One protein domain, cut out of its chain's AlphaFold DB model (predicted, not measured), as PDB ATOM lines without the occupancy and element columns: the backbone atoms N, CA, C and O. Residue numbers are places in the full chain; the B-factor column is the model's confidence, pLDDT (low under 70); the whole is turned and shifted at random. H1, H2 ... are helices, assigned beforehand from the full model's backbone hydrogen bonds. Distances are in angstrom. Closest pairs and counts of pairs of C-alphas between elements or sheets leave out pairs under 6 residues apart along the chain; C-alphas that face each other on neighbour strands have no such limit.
ATOM      1  N   GLN A  25     150.947 144.568 136.956       71.62
ATOM      2  CA  GLN A  25     151.040 145.787 136.146       71.62
ATOM      3  C   GLN A  25     150.539 145.556 134.721       71.62
ATOM      4  O   GLN A  25     149.962 146.465 134.135       71.62
ATOM      5  N   GLN A  26     150.729 144.354 134.170       73.69
ATOM      6  CA  GLN A  26     150.218 144.018 132.839       73.69
ATOM      7  C   GLN A  26     148.691 143.925 132.861       73.69
ATOM      8  O   GLN A  26     148.042 144.571 132.048       73.69
ATOM      9  N   ILE A  27     148.118 143.247 133.863       75.62
ATOM     10  CA  ILE A  27     146.661 143.171 134.051       75.62
ATOM     11  C   ILE A  27     146.055 144.561 134.278       75.62
ATOM     12  O   ILE A  27     145.050 144.887 133.664       75.62
ATOM     13  N   LYS A  28     146.665 145.418 135.111       77.50
ATOM     14  CA  LYS A  28     146.161 146.789 135.315       77.50
ATOM     15  C   LYS A  28     146.164 147.620 134.035       77.50
ATOM     16  O   LYS A  28     145.224 148.370 133.813       77.50
ATOM     17  N   ASN A  29     147.203 147.500 133.214       77.19
ATOM     18  CA  ASN A  29     147.278 148.245 131.962       77.19
ATOM     19  C   ASN A  29     146.247 147.745 130.946       77.19
ATOM     20  O   ASN A  29     145.573 148.573 130.352       77.19
ATOM     21  N   LEU A  30     146.076 146.424 130.823       75.31
ATOM     22  CA  LEU A  30     145.055 145.813 129.963       75.31
ATOM     23  C   LEU A  30     143.642 146.246 130.376       75.31
ATOM     24  O   LEU A  30     142.876 146.720 129.552       75.31
ATOM     25  N   VAL A  31     143.328 146.181 131.675       79.19
ATOM     26  CA  VAL A  31     142.022 146.614 132.204       79.19
ATOM     27  C   VAL A  31     141.781 148.108 131.970       79.19
ATOM     28  O   VAL A  31     140.659 148.500 131.669       79.19
ATOM     29  N   ASN A  32     142.809 148.950 132.106       80.06
ATOM     30  CA  ASN A  32     142.670 150.387 131.866       80.06
ATOM     31  C   ASN A  32     142.445 150.702 130.381       80.06
ATOM     32  O   ASN A  32     141.619 151.556 130.082       80.06
ATOM     33  N   GLU A  33     143.152 150.017 129.480       77.19
ATOM     34  CA  GLU A  33     143.009 150.183 128.029       77.19
ATOM     35  C   GLU A  33     141.625 149.719 127.551       77.19
ATOM     36  O   GLU A  33     140.928 150.480 126.885       77.19
ATOM     37  N   ASP A  34     141.167 148.541 127.987       76.69
ATOM     38  CA  ASP A  34     139.828 148.024 127.668       76.69
ATOM     39  C   ASP A  34     138.715 148.934 128.220       76.69
ATOM     40  O   ASP A  34     137.708 149.191 127.556       76.69
ATOM     41  N   GLN A  35     138.889 149.460 129.438       78.12
ATOM     42  CA  GLN A  35     137.923 150.377 130.044       78.12
ATOM     43  C   GLN A  35     137.899 151.739 129.334       78.12
ATOM     44  O   GLN A  35     136.826 152.311 129.161       78.12
ATOM     45  N   GLU A  36     139.053 152.261 128.910       79.75
ATOM     46  CA  GLU A  36     139.149 153.508 128.142       79.75
ATOM     47  C   GLU A  36     138.514 153.362 126.750       79.75
ATOM     48  O   GLU A  36     137.719 154.214 126.350       79.75
ATOM     49  N   LEU A  37     138.775 152.246 126.058       76.56
ATOM     50  CA  LEU A  37     138.145 151.906 124.777       76.56
ATOM     51  C   LEU A  37     136.622 151.765 124.906       76.56
ATOM     52  O   LEU A  37     135.874 152.273 124.066       76.56
ATOM     53  N   SER A  38     136.151 151.116 125.975       84.19
ATOM     54  CA  SER A  38     134.722 150.984 126.271       84.19
ATOM     55  C   SER A  38     134.067 152.347 126.543       84.19
ATOM     56  O   SER A  38     133.018 152.659 125.974       84.19
ATOM     57  N   GLU A  39     134.700 153.213 127.340       91.50
ATOM     58  CA  GLU A  39     134.175 154.555 127.621       91.50
ATOM     59  C   GLU A  39     134.132 155.426 126.352       91.50
ATOM     60  O   GLU A  39     133.146 156.125 126.103       91.50
ATOM     61  N   GLU A  40     135.152 155.343 125.493       95.69
ATOM     62  CA  GLU A  40     135.165 156.049 124.210       95.69
ATOM     63  C   GLU A  40     134.020 155.584 123.292       95.69
ATOM     64  O   GLU A  40     133.293 156.411 122.726       95.69
ATOM     65  N   GLY A  41     133.807 154.270 123.185       97.06
ATOM     66  CA  GLY A  41     132.699 153.691 122.426       97.06
ATOM     67  C   GLY A  41     131.328 154.151 122.931       97.06
ATOM     68  O   GLY A  41     130.462 154.507 122.125       97.06
ATOM     69  N   LEU A  42     131.140 154.245 124.254       96.25
ATOM     70  CA  LEU A  42     129.919 154.790 124.855       96.25
ATOM     71  C   LEU A  42     129.700 156.258 124.477       96.25
ATOM     72  O   LEU A  42     128.592 156.637 124.087       96.25
ATOM     73  N   VAL A  43     130.733 157.096 124.580       97.75
ATOM     74  CA  VAL A  43     130.641 158.524 124.240       97.75
ATOM     75  C   VAL A  43     130.255 158.707 122.770       97.75
ATOM     76  O   VAL A  43     129.361 159.499 122.448       97.75
ATOM     77  N   LEU A  44     130.876 157.942 121.871       98.12
ATOM     78  CA  LEU A  44     130.548 157.954 120.446       98.12
ATOM     79  C   LEU A  44     129.111 157.482 120.191       98.12
ATOM     80  O   LEU A  44     128.373 158.131 119.444       98.12
ATOM     81  N   LEU A  45     128.676 156.413 120.862       97.81
ATOM     82  CA  LEU A  45     127.313 155.893 120.768       97.81
ATOM     83  C   LEU A  45     126.277 156.943 121.198       97.81
ATOM     84  O   LEU A  45     125.281 157.173 120.504       97.81
ATOM     85  N   GLN A  46     126.518 157.609 122.328       96.69
ATOM     86  CA  GLN A  46     125.643 158.658 122.847       96.69
ATOM     87  C   GLN A  46     125.536 159.835 121.875       96.69
ATOM     88  O   GLN A  46     124.442 160.347 121.633       96.69
ATOM     89  N   LYS A  47     126.667 160.240 121.293       96.94
ATOM     90  CA  LYS A  47     126.754 161.365 120.362       96.94
ATOM     91  C   LYS A  47     126.082 161.084 119.020       96.94
ATOM     92  O   LYS A  47     125.427 161.974 118.485       96.94
ATOM     93  N   HIS A  48     126.272 159.888 118.463       97.62
ATOM     94  CA  HIS A  48     125.900 159.592 117.076       97.62
ATOM     95  C   HIS A  48     124.623 158.757 116.933       97.62
ATOM     96  O   HIS A  48     123.909 158.910 115.943       97.62
ATOM     97  N   CYS A  49     124.303 157.890 117.897       97.69
ATOM     98  CA  CYS A  49     123.207 156.924 117.764       97.69
ATOM     99  C   CYS A  49     122.019 157.261 118.670       97.69
ATOM    100  O   CYS A  49     120.860 157.164 118.249       97.69
ATOM    101  N   TYR A  50     122.272 157.709 119.904       96.44
ATOM    102  CA  TYR A  50     121.204 158.070 120.845       96.44
ATOM    103  C   TYR A  50     120.489 159.382 120.525       96.44
ATOM    104  O   TYR A  50     119.492 159.690 121.172       96.44
ATOM    105  N   THR A  51     120.891 160.114 119.486       94.31
ATOM    106  CA  THR A  51     120.055 161.189 118.931       94.31
ATOM    107  C   THR A  51     118.684 160.665 118.494       94.31
ATOM    108  O   THR A  51     117.683 161.355 118.672       94.31
ATOM    109  N   CYS A  52     118.622 159.435 117.972       96.56
ATOM    110  CA  CYS A  52     117.373 158.815 117.518       96.56
ATOM    111  C   CYS A  52     117.007 157.553 118.309       96.56
ATOM    112  O   CYS A  52     115.829 157.325 118.576       96.56
ATOM    113  N   HIS A  53     117.992 156.747 118.715       96.75
ATOM    114  CA  HIS A  53     117.772 155.467 119.396       96.75
ATOM    115  C   HIS A  53     117.838 155.555 120.933       96.75
ATOM    116  O   HIS A  53     118.191 154.578 121.597       96.75
ATOM    117  N   ASN A  54     117.553 156.726 121.509       93.25
ATOM    118  CA  ASN A  54     117.685 156.967 122.945       93.25
ATOM    119  C   ASN A  54     116.819 155.996 123.776       93.25
ATOM    120  O   ASN A  54     115.607 155.928 123.546       93.25
ATOM    121  N   PRO A  55     117.380 155.292 124.776       92.06
ATOM    122  CA  PRO A  55     116.603 154.389 125.623       92.06
ATOM    123  C   PRO A  55     115.679 155.120 126.614       92.06
ATOM    124  O   PRO A  55     114.733 154.524 127.123       92.06
ATOM    125  N   LYS A  56     115.902 156.417 126.864       91.56
ATOM    126  CA  LYS A  56     115.197 157.216 127.883       91.56
ATOM    127  C   LYS A  56     113.892 157.849 127.389       91.56
ATOM    128  O   LYS A  56     113.462 158.876 127.917       91.56
ATOM    129  N   SER A  57     113.259 157.278 126.366       87.88
ATOM    130  CA  SER A  57     111.945 157.751 125.927       87.88
ATOM    131  C   SER A  57     110.870 157.427 126.968       87.88
ATOM    132  O   SER A  57     110.944 156.415 127.667       87.88
ATOM    133  N   LYS A  58     109.837 158.271 127.065       87.06
ATOM    134  CA  LYS A  58     108.758 158.081 128.049       87.06
ATOM    135  C   LYS A  58     107.784 156.976 127.656       87.06
ATOM    136  O   LYS A  58     107.155 156.376 128.521       87.06
ATOM    137  N   SER A  59     107.644 156.714 126.360       88.75
ATOM    138  CA  SER A  59     106.701 155.730 125.846       88.75
ATOM    139  C   SER A  59     107.178 155.108 124.537       88.75
ATOM    140  O   SER A  59     108.116 155.583 123.884       88.75
ATOM    141  N   HIS A  60     106.482 154.042 124.140       86.56
ATOM    142  CA  HIS A  60     106.661 153.415 122.840       86.56
ATOM    143  C   HIS A  60     106.302 154.357 121.688       86.56
ATOM    144  O   HIS A  60     106.856 154.172 120.611       86.56
ATOM    145  N   ASP A  61     105.416 155.335 121.874       88.81
ATOM    146  CA  ASP A  61     104.905 156.183 120.786       88.81
ATOM    147  C   ASP A  61     105.775 157.423 120.533       88.81
ATOM    148  O   ASP A  61     105.729 157.989 119.446       88.81
ATOM    149  N   GLU A  62     106.622 157.794 121.495       89.94
ATOM    150  CA  GLU A  62     107.516 158.958 121.410       89.94
ATOM    151  C   GLU A  62     108.884 158.661 120.769       89.94
ATOM    152  O   GLU A  62     109.633 159.589 120.467       89.94
ATOM    153  N   ILE A  63     109.245 157.388 120.560       93.56
ATOM    154  CA  ILE A  63     110.499 157.036 119.873       93.56
ATOM    155  C   ILE A  63     110.394 157.250 118.365       93.56
ATOM    156  O   ILE A  63     109.367 156.968 117.752       93.56
ATOM    157  N   ILE A  64     111.504 157.672 117.764       95.38
ATOM    158  CA  ILE A  64     111.634 157.884 116.314       95.38
ATOM    159  C   ILE A  64     112.506 156.825 115.628       95.38
ATOM    160  O   ILE A  64     112.634 156.822 114.409       95.38
ATOM    161  N   ALA A  65     113.100 155.919 116.405       97.38
ATOM    162  CA  ALA A  65     113.895 154.794 115.936       97.38
ATOM    163  C   ALA A  65     113.750 153.617 116.924       97.38
ATOM    164  O   ALA A  65     113.377 153.833 118.082       97.38
ATOM    165  N   PRO A  66     114.011 152.362 116.513       96.75
ATOM    166  CA  PRO A  66     113.897 151.221 117.419       96.75
ATOM    167  C   PRO A  66     114.935 151.315 118.554       96.75
ATOM    168  O   PRO A  66     116.084 151.643 118.274       96.75
ATOM    169  N   PRO A  67     114.608 150.974 119.812       96.56
ATOM    170  CA  PRO A  67     115.598 150.963 120.890       96.56
ATOM    171  C   PRO A  67     116.781 150.045 120.554       96.56
ATOM    172  O   PRO A  67     116.565 148.914 120.100       96.56
ATOM    173  N   LEU A  68     118.020 150.494 120.796       97.81
ATOM    174  CA  LEU A  68     119.209 149.705 120.437       97.81
ATOM    175  C   LEU A  68     119.284 148.361 121.156       97.81
ATOM    176  O   LEU A  68     119.795 147.416 120.568       97.81
ATOM    177  N   TRP A  69     118.711 148.226 122.354       97.06
ATOM    178  CA  TRP A  69     118.570 146.926 123.018       97.06
ATOM    179  C   TRP A  69     117.873 145.897 122.113       97.06
ATOM    180  O   TRP A  69     118.348 144.775 121.932       97.06
ATOM    181  N   GLY A  70     116.770 146.297 121.470       96.19
ATOM    182  CA  GLY A  70     116.039 145.439 120.541       96.19
ATOM    183  C   GLY A  70     116.838 145.168 119.267       96.19
ATOM    184  O   GLY A  70     116.860 144.035 118.789       96.19
ATOM    185  N   VAL A  71     117.527 146.185 118.741       98.12
ATOM    186  CA  VAL A  71     118.413 146.035 117.576       98.12
ATOM    187  C   VAL A  71     119.511 145.010 117.869       98.12
ATOM    188  O   VAL A  71     119.607 144.017 117.151       98.12
ATOM    189  N   LYS A  72     120.261 145.183 118.966       98.19
ATOM    190  CA  LYS A  72     121.318 144.267 119.414       98.19
ATOM    191  C   LYS A  72     120.809 142.830 119.493       98.19
ATOM    192  O   LYS A  72     121.410 141.941 118.900       98.19
ATOM    193  N   ASN A  73     119.672 142.604 120.150       97.44
ATOM    194  CA  ASN A  73     119.106 141.261 120.307       97.44
ATOM    195  C   ASN A  73     118.742 140.604 118.968       97.44
ATOM    196  O   ASN A  73     118.978 139.411 118.777       97.44
ATOM    197  N   HIS A  74     118.169 141.364 118.032       98.06
ATOM    198  CA  HIS A  74     117.842 140.846 116.703       98.06
ATOM    199  C   HIS A  74     119.095 140.516 115.884       98.06
ATOM    200  O   HIS A  74     119.120 139.474 115.230       98.06
ATOM    201  N   TYR A  75     120.125 141.364 115.942       98.38
ATOM    202  CA  TYR A  75     121.387 141.120 115.245       98.38
ATOM    203  C   TYR A  75     122.159 139.950 115.855       98.38
ATOM    204  O   TYR A  75     122.564 139.077 115.102       98.38
ATOM    205  N   LEU A  76     122.262 139.835 117.183       98.25
ATOM    206  CA  LEU A  76     122.893 138.676 117.834       98.25
ATOM    207  C   LEU A  76     122.174 137.360 117.522       98.25
ATOM    208  O   LEU A  76     122.804 136.316 117.382       98.25
ATOM    209  N   LYS A  77     120.845 137.387 117.372       97.94
ATOM    210  CA  LYS A  77     120.086 136.195 116.975       97.94
ATOM    211  C   LYS A  77     120.406 135.744 115.544       97.94
ATOM    212  O   LYS A  77     120.381 134.547 115.274       97.94
ATOM    213  N   ALA A  78     120.638 136.684 114.628       97.94
ATOM    214  CA  ALA A  78     120.970 136.389 113.233       97.94
ATOM    215  C   ALA A  78     122.470 136.103 113.029       97.94
ATOM    216  O   ALA A  78     122.831 135.279 112.192       97.94
ATOM    217  N   TYR A  79     123.318 136.755 113.822       98.00
ATOM    218  CA  TYR A  79     124.772 136.765 113.736       98.00
ATOM    219  C   TYR A  79     125.354 136.556 115.146       98.00
ATOM    220  O   TYR A  79     125.665 137.520 115.843       98.00
ATOM    221  N   PRO A  80     125.442 135.299 115.613       95.69
ATOM    222  CA  PRO A  80     125.765 134.991 117.010       95.69
ATOM    223  C   PRO A  80     127.246 135.164 117.373       95.69
ATOM    224  O   PRO A  80     127.583 135.125 118.553       95.69
ATOM    225  N   ASN A  81     128.120 135.340 116.382       96.25
ATOM    226  CA  ASN A  81     129.560 135.488 116.581       96.25
ATOM    227  C   ASN A  81     129.940 136.966 116.444       96.25
ATOM    228  O   ASN A  81     129.306 137.686 115.668       96.25
ATOM    229  N   LYS A  82     130.996 137.412 117.138       96.94
ATOM    230  CA  LYS A  82     131.418 138.822 117.130       96.94
ATOM    231  C   LYS A  82     131.688 139.326 115.715       96.94
ATOM    232  O   LYS A  82     131.163 140.363 115.329       96.94
ATOM    233  N   GLU A  83     132.441 138.575 114.923       97.88
ATOM    234  CA  GLU A  83     132.857 138.988 113.582       97.88
ATOM    235  C   GLU A  83     131.652 139.184 112.657       97.88
ATOM    236  O   GLU A  83     131.543 140.210 111.990       97.88
ATOM    237  N   SER A  84     130.706 138.237 112.665       98.19
ATOM    238  CA  SER A  84     129.514 138.322 111.817       98.19
ATOM    239  C   SER A  84     128.522 139.374 112.309       98.19
ATOM    240  O   SER A  84     127.864 140.017 111.493       98.19
ATOM    241  N   PHE A  85     128.431 139.596 113.625       98.50
ATOM    242  CA  PHE A  85     127.669 140.707 114.191       98.50
ATOM    243  C   PHE A  85     128.244 142.047 113.726       98.50
ATOM    244  O   PHE A  85     127.500 142.887 113.218       98.50
ATOM    245  N   VAL A  86     129.562 142.227 113.863       98.19
ATOM    246  CA  VAL A  86     130.257 143.462 113.488       98.19
ATOM    247  C   VAL A  86     130.083 143.745 112.002       98.19
ATOM    248  O   VAL A  86     129.703 144.856 111.634       98.19
ATOM    249  N   GLU A  87     130.304 142.743 111.151       98.31
ATOM    250  CA  GLU A  87     130.134 142.864 109.703       98.31
ATOM    251  C   GLU A  87     128.698 143.258 109.334       98.31
ATOM    252  O   GLU A  87     128.491 144.219 108.592       98.31
ATOM    253  N   ALA A  88     127.697 142.573 109.893       98.31
ATOM    254  CA  ALA A  88     126.300 142.825 109.566       98.31
ATOM    255  C   ALA A  88     125.809 144.200 110.043       98.31
ATOM    256  O   ALA A  88     125.082 144.886 109.319       98.31
ATOM    257  N   VAL A  89     126.187 144.615 111.257       98.25
ATOM    258  CA  VAL A  89     125.827 145.942 111.779       98.25
ATOM    259  C   VAL A  89     126.521 147.029 110.961       98.25
ATOM    260  O   VAL A  89     125.868 147.995 110.563       98.25
ATOM    261  N   ARG A  90     127.812 146.860 110.652       98.31
ATOM    262  CA  ARG A  90     128.569 147.792 109.813       98.31
ATOM    263  C   ARG A  90     127.939 147.956 108.435       98.31
ATOM    264  O   ARG A  90     127.701 149.095 108.040       98.31
ATOM    265  N   ASP A  91     127.661 146.858 107.728       97.94
ATOM    266  CA  ASP A  91     127.072 146.893 106.381       97.94
ATOM    267  C   ASP A  91     125.753 147.673 106.389       97.94
ATOM    268  O   ASP A  91     125.560 148.592 105.589       97.94
ATOM    269  N   PHE A  92     124.882 147.402 107.369       98.31
ATOM    270  CA  PHE A  92     123.623 148.126 107.495       98.31
ATOM    271  C   PHE A  92     123.815 149.612 107.819       98.31
ATOM    272  O   PHE A  92     123.124 150.446 107.241       98.31
ATOM    273  N   VAL A  93     124.729 149.975 108.725       98.06
ATOM    274  CA  VAL A  93     124.952 151.383 109.099       98.06
ATOM    275  C   VAL A  93     125.591 152.174 107.953       98.06
ATOM    276  O   VAL A  93     125.188 153.308 107.687       98.06
ATOM    277  N   GLN A  94     126.557 151.588 107.243       97.56
ATOM    278  CA  GLN A  94     127.247 152.236 106.125       97.56
ATOM    279  C   GLN A  94     126.406 152.280 104.846       97.56
ATOM    280  O   GLN A  94     126.610 153.177 104.017       97.56
ATOM    281  N   ASN A  95     125.484 151.335 104.666       97.38
ATOM    282  CA  ASN A  95     124.626 151.242 103.494       97.38
ATOM    283  C   ASN A  95     123.208 150.753 103.856       97.38
ATOM    284  O   ASN A  95     122.823 149.637 103.483       97.38
ATOM    285  N   PRO A  96     122.401 151.578 104.554       97.56
ATOM    286  CA  PRO A  96     121.045 151.193 104.916       97.56
ATOM    287  C   PRO A  96     120.241 150.840 103.665       97.56
ATOM    288  O   PRO A  96     120.160 151.619 102.715       97.56
ATOM    289  N   ASN A  97     119.641 149.654 103.661       97.31
ATOM    290  CA  ASN A  97     118.884 149.148 102.525       97.31
ATOM    291  C   ASN A  97     117.651 148.377 103.009       97.31
ATOM    292  O   ASN A  97     117.764 147.441 103.804       97.31
ATOM    293  N   GLU A  98     116.472 148.755 102.511       95.94
ATOM    294  CA  GLU A  98     115.210 148.154 102.946       95.94
ATOM    295  C   GLU A  98     115.105 146.666 102.627       95.94
ATOM    296  O   GLU A  98     114.560 145.925 103.440       95.94
ATOM    297  N   GLU A  99     115.629 146.206 101.491       93.88
ATOM    298  CA  GLU A  99     115.549 144.808 101.053       93.88
ATOM    299  C   GLU A  99     116.433 143.901 101.910       93.88
ATOM    300  O   GLU A  99     115.996 142.823 102.322       93.88
ATOM    301  N   LYS A 100     117.634 144.368 102.263       91.50
ATOM    302  CA  LYS A 100     118.619 143.602 103.044       91.50
ATOM    303  C   LYS A 100     118.418 143.681 104.555       91.50
ATOM    304  O   LYS A 100     118.865 142.797 105.276       91.50
ATOM    305  N   ALA A 101     117.716 144.699 105.050       95.44
ATOM    306  CA  ALA A 101     117.509 144.876 106.483       95.44
ATOM    307  C   ALA A 101     116.782 143.686 107.129       95.44
ATOM    308  O   ALA A 101     115.682 143.317 106.702       95.44
ATOM    309  N   ILE A 102     117.332 143.145 108.219       96.25
ATOM    310  CA  ILE A 102     116.709 142.032 108.955       96.25
ATOM    311  C   ILE A 102     115.451 142.471 109.731       96.25
ATOM    312  O   ILE A 102     114.541 141.678 109.973       96.25
ATOM    313  N   MET A 103     115.367 143.751 110.112       96.25
ATOM    314  CA  MET A 103     114.294 144.299 110.946       96.25
ATOM    315  C   MET A 103     113.223 145.024 110.110       96.25
ATOM    316  O   MET A 103     113.124 146.251 110.126       96.25
ATOM    317  N   LYS A 104     112.362 144.272 109.409       96.12
ATOM    318  CA  LYS A 104     111.286 144.854 108.571       96.12
ATOM    319  C   LYS A 104     110.226 145.632 109.363       96.12
ATOM    320  O   LYS A 104     109.675 146.610 108.866       96.12
ATOM    321  N   GLY A 105     109.933 145.205 110.594       96.50
ATOM    322  CA  GLY A 105     108.946 145.857 111.466       96.50
ATOM    323  C   GLY A 105     109.299 147.318 111.777       96.50
ATOM    324  O   GLY A 105     108.487 148.197 111.494       96.50
ATOM    325  N   PRO A 106     110.508 147.597 112.299       96.38
ATOM    326  CA  PRO A 106     111.002 148.959 112.468       96.38
ATOM    327  C   PRO A 106     110.993 149.793 111.189       96.38
ATOM    328  O   PRO A 106     110.548 150.929 111.255       96.38
ATOM    329  N   ILE A 107     111.375 149.240 110.031       97.44
ATOM    330  CA  ILE A 107     111.311 149.982 108.756       97.44
ATOM    331  C   ILE A 107     109.881 150.407 108.434       97.44
ATOM    332  O   ILE A 107     109.635 151.569 108.136       97.44
ATOM    333  N   LYS A 108     108.905 149.502 108.568       97.19
ATOM    334  CA  LYS A 108     107.491 149.835 108.338       97.19
ATOM    335  C   LYS A 108     106.992 150.957 109.257       97.19
ATOM    336  O   LYS A 108     106.062 151.671 108.896       97.19
ATOM    337  N   ARG A 109     107.568 151.077 110.455       95.69
ATOM    338  CA  ARG A 109     107.150 152.049 111.468       95.69
ATOM    339  C   ARG A 109     107.873 153.392 111.353       95.69
ATOM    340  O   ARG A 109     107.223 154.425 111.446       95.69
ATOM    341  N   PHE A 110     109.193 153.367 111.227       96.75
ATOM    342  CA  PHE A 110     110.067 154.539 111.326       96.75
ATOM    343  C   PHE A 110     110.642 154.975 109.973       96.75
ATOM    344  O   PHE A 110     111.237 156.043 109.879       96.75
ATOM    345  N   GLY A 111     110.469 154.161 108.932       97.44
ATOM    346  CA  GLY A 111     111.197 154.289 107.676       97.44
ATOM    347  C   GLY A 111     112.595 153.670 107.747       97.44
ATOM    348  O   GLY A 111     113.010 153.100 108.763       97.44
ATOM    349  N   LEU A 112     113.321 153.757 106.633       97.88
ATOM    350  CA  LEU A 112     114.715 153.337 106.561       97.88
ATOM    351  C   LEU A 112     115.607 154.289 107.373       97.88
ATOM    352  O   LEU A 112     115.482 155.508 107.268       97.88
ATOM    353  N   MET A 113     116.534 153.727 108.154       97.75
ATOM    354  CA  MET A 113     117.521 154.513 108.896       97.75
ATOM    355  C   MET A 113     118.377 155.340 107.921       97.75
ATOM    356  O   MET A 113     118.957 154.762 107.001       97.75
ATOM    357  N   PRO A 114     118.507 156.664 108.103       97.00
ATOM    358  CA  PRO A 114     119.443 157.457 107.317       97.00
ATOM    359  C   PRO A 114     120.888 157.017 107.573       97.00
ATOM    360  O   PRO A 114     121.247 156.698 108.707       97.00
ATOM    361  N   LYS A 115     121.739 157.050 106.541       97.31
ATOM    362  CA  LYS A 115     123.179 156.805 106.700       97.31
ATOM    363  C   LYS A 115     123.793 157.916 107.568       97.31
ATOM    364  O   LYS A 115     123.758 159.075 107.147       97.31
ATOM    365  N   PRO A 116     124.363 157.604 108.744       95.38
ATOM    366  CA  PRO A 116     124.954 158.620 109.598       95.38
ATOM    367  C   PRO A 116     126.340 159.035 109.078       95.38
ATOM    368  O   PRO A 116     127.029 158.271 108.402       95.38
ATOM    369  N   VAL A 117     126.761 160.258 109.407       96.06
ATOM    370  CA  VAL A 117     128.112 160.759 109.102       96.06
ATOM    371  C   VAL A 117     129.028 160.405 110.272       96.06
ATOM    372  O   VAL A 117     129.074 161.122 111.272       96.06
ATOM    373  N   ILE A 118     129.701 159.262 110.161       96.56
ATOM    374  CA  ILE A 118     130.590 158.686 111.179       96.56
ATOM    375  C   ILE A 118     131.830 158.158 110.450       96.56
ATOM    376  O   ILE A 118     131.708 157.648 109.334       96.56
ATOM    377  N   SER A 119     133.015 158.320 111.039       97.88
ATOM    378  CA  SER A 119     134.231 157.715 110.492       97.88
ATOM    379  C   SER A 119     134.197 156.194 110.673       97.88
ATOM    380  O   SER A 119     133.557 155.700 111.600       97.88
ATOM    381  N   ASP A 120     134.902 155.442 109.827       97.38
ATOM    382  CA  ASP A 120     134.941 153.984 109.978       97.38
ATOM    383  C   ASP A 120     135.507 153.592 111.349       97.38
ATOM    384  O   ASP A 120     134.904 152.789 112.045       97.38
ATOM    385  N   SER A 121     136.575 154.256 111.805       97.06
ATOM    386  CA  SER A 121     137.165 153.983 113.121       97.06
ATOM    387  C   SER A 121     136.209 154.249 114.287       97.06
ATOM    388  O   SER A 121     136.248 153.510 115.267       97.06
ATOM    389  N   ASP A 122     135.384 155.297 114.225       98.06
ATOM    390  CA  ASP A 122     134.409 155.576 115.287       98.06
ATOM    391  C   ASP A 122     133.255 154.571 115.245       98.06
ATOM    392  O   ASP A 122     132.753 154.150 116.287       98.06
ATOM    393  N   LEU A 123     132.838 154.165 114.040       98.38
ATOM    394  CA  LEU A 123     131.813 153.143 113.869       98.38
ATOM    395  C   LEU A 123     132.263 151.803 114.472       98.38
ATOM    396  O   LEU A 123     131.452 151.146 115.117       98.38
ATOM    397  N   ASP A 124     133.538 151.433 114.335       97.38
ATOM    398  CA  ASP A 124     134.117 150.219 114.933       97.38
ATOM    399  C   ASP A 124     133.942 150.225 116.448       97.38
ATOM    400  O   ASP A 124     133.323 149.321 117.003       97.38
ATOM    401  N   LYS A 125     134.386 151.309 117.094       98.00
ATOM    402  CA  LYS A 125     134.291 151.494 118.548       98.00
ATOM    403  C   LYS A 125     132.847 151.446 119.041       98.00
ATOM    404  O   LYS A 125     132.562 150.842 120.071       98.00
ATOM    405  N   ILE A 126     131.918 152.052 118.296       98.44
ATOM    406  CA  ILE A 126     130.484 151.998 118.614       98.44
ATOM    407  C   ILE A 126     129.968 150.556 118.548       98.44
ATOM    408  O   ILE A 126     129.250 150.120 119.447       98.44
ATOM    409  N   ILE A 127     130.286 149.821 117.481       98.19
ATOM    410  CA  ILE A 127     129.788 148.455 117.281       98.19
ATOM    411  C   ILE A 127     130.376 147.510 118.331       98.19
ATOM    412  O   ILE A 127     129.624 146.717 118.902       98.19
ATOM    413  N   ASP A 128     131.675 147.619 118.615       97.19
ATOM    414  CA  ASP A 128     132.344 146.847 119.663       97.19
ATOM    415  C   ASP A 128     131.712 147.122 121.028       97.19
ATOM    416  O   ASP A 128     131.291 146.184 121.710       97.19
ATOM    417  N   TYR A 129     131.506 148.399 121.372       97.81
ATOM    418  CA  TYR A 129     130.811 148.771 122.600       97.81
ATOM    419  C   TYR A 129     129.419 148.137 122.676       97.81
ATOM    420  O   TYR A 129     129.060 147.532 123.689       97.81
ATOM    421  N   VAL A 130     128.636 148.233 121.593       97.62
ATOM    422  CA  VAL A 130     127.295 147.646 121.525       97.62
ATOM    423  C   VAL A 130     127.340 146.129 121.664       97.62
ATOM    424  O   VAL A 130     126.444 145.576 122.295       97.62
ATOM    425  N   TYR A 131     128.338 145.439 121.116       97.50
ATOM    426  CA  TYR A 131     128.470 143.988 121.246       97.50
ATOM    427  C   TYR A 131     128.815 143.574 122.683       97.50
ATOM    428  O   TYR A 131     128.135 142.717 123.255       97.50
ATOM    429  N   GLU A 132     129.809 144.219 123.288       95.94
ATOM    430  CA  GLU A 132     130.424 143.793 124.553       95.94
ATOM    431  C   GLU A 132     129.637 144.216 125.797       95.94
ATOM    432  O   GLU A 132     129.690 143.534 126.817       95.94
ATOM    433  N   ASN A 133     128.852 145.293 125.708       95.81
ATOM    434  CA  ASN A 133     128.183 145.881 126.868       95.81
ATOM    435  C   ASN A 133     126.674 145.636 126.875       95.81
ATOM    436  O   ASN A 133     126.026 145.475 125.837       95.81
ATOM    437  N   GLU A 134     126.067 145.639 128.058       94.56
ATOM    438  CA  GLU A 134     124.610 145.680 128.163       94.56
ATOM    439  C   GLU A 134     124.075 147.020 127.642       94.56
ATOM    440  O   GLU A 134     124.562 148.089 128.002       94.56
ATOM    441  N   ILE A 135     123.051 146.963 126.787       95.75
ATOM    442  CA  ILE A 135     122.383 148.155 126.259       95.75
ATOM    443  C   ILE A 135     121.078 148.368 127.012       95.75
ATOM    444  O   ILE A 135     120.290 147.437 127.176       95.75
ATOM    445  N   GLU A 136     120.838 149.603 127.441       93.88
ATOM    446  CA  GLU A 136     119.667 149.963 128.233       93.88
ATOM    447  C   GLU A 136     118.356 149.652 127.482       93.88
ATOM    448  O   GLU A 136     118.156 150.034 126.323       93.88
ATOM    449  N   ASN A 137     117.450 148.945 128.161       92.69
ATOM    450  CA  ASN A 137     116.103 148.657 127.684       92.69
ATOM    451  C   ASN A 137     115.133 149.725 128.226       92.69
ATOM    452  O   ASN A 137     115.105 149.923 129.442       92.69
ATOM    453  N   PRO A 138     114.326 150.400 127.385       92.31
ATOM    454  CA  PRO A 138     113.406 151.425 127.865       92.31
ATOM    455  C   PRO A 138     112.436 150.923 128.943       92.31
ATOM    456  O   PRO A 138     111.837 149.852 128.810       92.31
ATOM    457  N   ALA A 139     112.202 151.737 129.976       90.62
ATOM    458  CA  ALA A 139     111.360 151.379 131.124       90.62
ATOM    459  C   ALA A 139     109.947 150.913 130.724       90.62
ATOM    460  O   ALA A 139     109.475 149.872 131.183       90.62
ATOM    461  N   TRP A 140     109.306 151.607 129.777       86.44
ATOM    462  CA  TRP A 140     107.973 151.248 129.278       86.44
ATOM    463  C   TRP A 140     107.933 149.870 128.595       86.44
ATOM    464  O   TRP A 140     106.873 149.241 128.518       86.44
ATOM    465  N   HIS A 141     109.063 149.373 128.076       86.56
ATOM    466  CA  HIS A 141     109.135 148.028 127.509       86.56
ATOM    467  C   HIS A 141     109.101 146.977 128.620       86.56
ATOM    468  O   HIS A 141     108.355 146.003 128.521       86.56
ATOM    469  N   ILE A 142     109.877 147.207 129.680       77.12
ATOM    470  CA  ILE A 142     109.963 146.337 130.857       77.12
ATOM    471  C   ILE A 142     108.594 146.244 131.545       77.12
ATOM    472  O   ILE A 142     108.105 145.147 131.819       77.12
ATOM    473  N   GLU A 143     107.931 147.381 131.759       73.44
ATOM    474  CA  GLU A 143     106.596 147.442 132.370       73.44
ATOM    475  C   GLU A 143     105.555 146.659 131.563       73.44
ATOM    476  O   GLU A 143     104.824 145.831 132.113       73.44
ATOM    477  N   LYS A 144     105.516 146.857 130.239       73.44
ATOM    478  CA  LYS A 144     104.613 146.120 129.341       73.44
ATOM    479  C   LYS A 144     104.802 144.605 129.462       73.44
ATOM    480  O   LYS A 144     103.813 143.869 129.457       73.44
ATOM    481  N   ASP A 145     106.040 144.127 129.545       70.06
ATOM    482  CA  ASP A 145     106.322 142.694 129.652       70.06
ATOM    483  C   ASP A 145     105.883 142.133 131.012       70.06
ATOM    484  O   ASP A 145     105.241 141.078 131.063       70.06
ATOM    485  N   ASN A 146     106.098 142.882 132.097       70.50
ATOM    486  CA  ASN A 146     105.604 142.533 133.431       70.50
ATOM    487  C   ASN A 146     104.068 142.448 133.474       70.50
ATOM    488  O   ASN A 146     103.517 141.476 133.996       70.50
ATOM    489  N   HIS A 147     103.361 143.395 132.849       68.94
ATOM    490  CA  HIS A 147     101.896 143.360 132.748       68.94
ATOM    491  C   HIS A 147     101.379 142.182 131.909       68.94
ATOM    492  O   HIS A 147     100.358 141.576 132.245       68.94
TER     493      HIS A 147
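What this domain is: This is residues 25 to 147 of the 156 residues of the protein "C-type cytochrome" of Cyclobacteriaceae bacterium (UniProt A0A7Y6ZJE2). A long helix, H1, sticks out of a compact body as an arm with residues 25 to 36, while its residues 37 to 45 pack across H6. In the body, H4 packs on H6 and H3 on H4, their axes crossed; the short H5 and the last helix H7 lie away from this core, reached by loops. The printed part has 123 residues with seven named helices, H1 to H7 in order, and no named strand: all helix. It is compact, with a radius of gyration of the C-alphas of 15.4 A and spans of 50 by 34 by 26 A.

Where its parts are: Find C-alpha 25 at (151.040, 145.787, 136.146); from there H1 runs 34.4 A through residues 25 to 48. Next come H2, residues 50 to 53, and H3, residues 68 to 78, 15.2 A long. H4 takes residues 82 to 94, 17.8 A, and H5 residues 104 to 110. H6, residues 120 to 132, covers 18.3 A, and H7, residues 139 to 147, ends at C-alpha 147, (101.896, 143.360, 132.748).

How they stand to each other: Look first at Gly 41 and Ile 126, the closest C-alphas of H1 and H6, 4.7 A apart; these helices touch, only just about perpendicular at 72 degrees. H6 touches H4 at a steep tilt of 48 degrees, opposite ways, closest at C-alphas 127 and 86, 6.3 A. H4, with residues 85 to 89 alone, touches H3, closest at C-alphas 85 and 76, 6.3 A. H2 is close to H3 but not clearly touching: C-alphas 53 and 68 are 6.0 A apart. H5 and H7 touch no helix. Every O i to N i+4 pair is within hydrogen-bond range in H1, H3, H4, H5, H6 and H7; H2 is too short for such a pair.

The domain as a whole: The C-alphas of Gln 25 and Lys 108 are the two farthest apart, 51.8 A. The printed part has no cut, and its one long link is H2 to H3, 14 residues. Mean pLDDT of the printed part is 92.7; residue 147 is under 70.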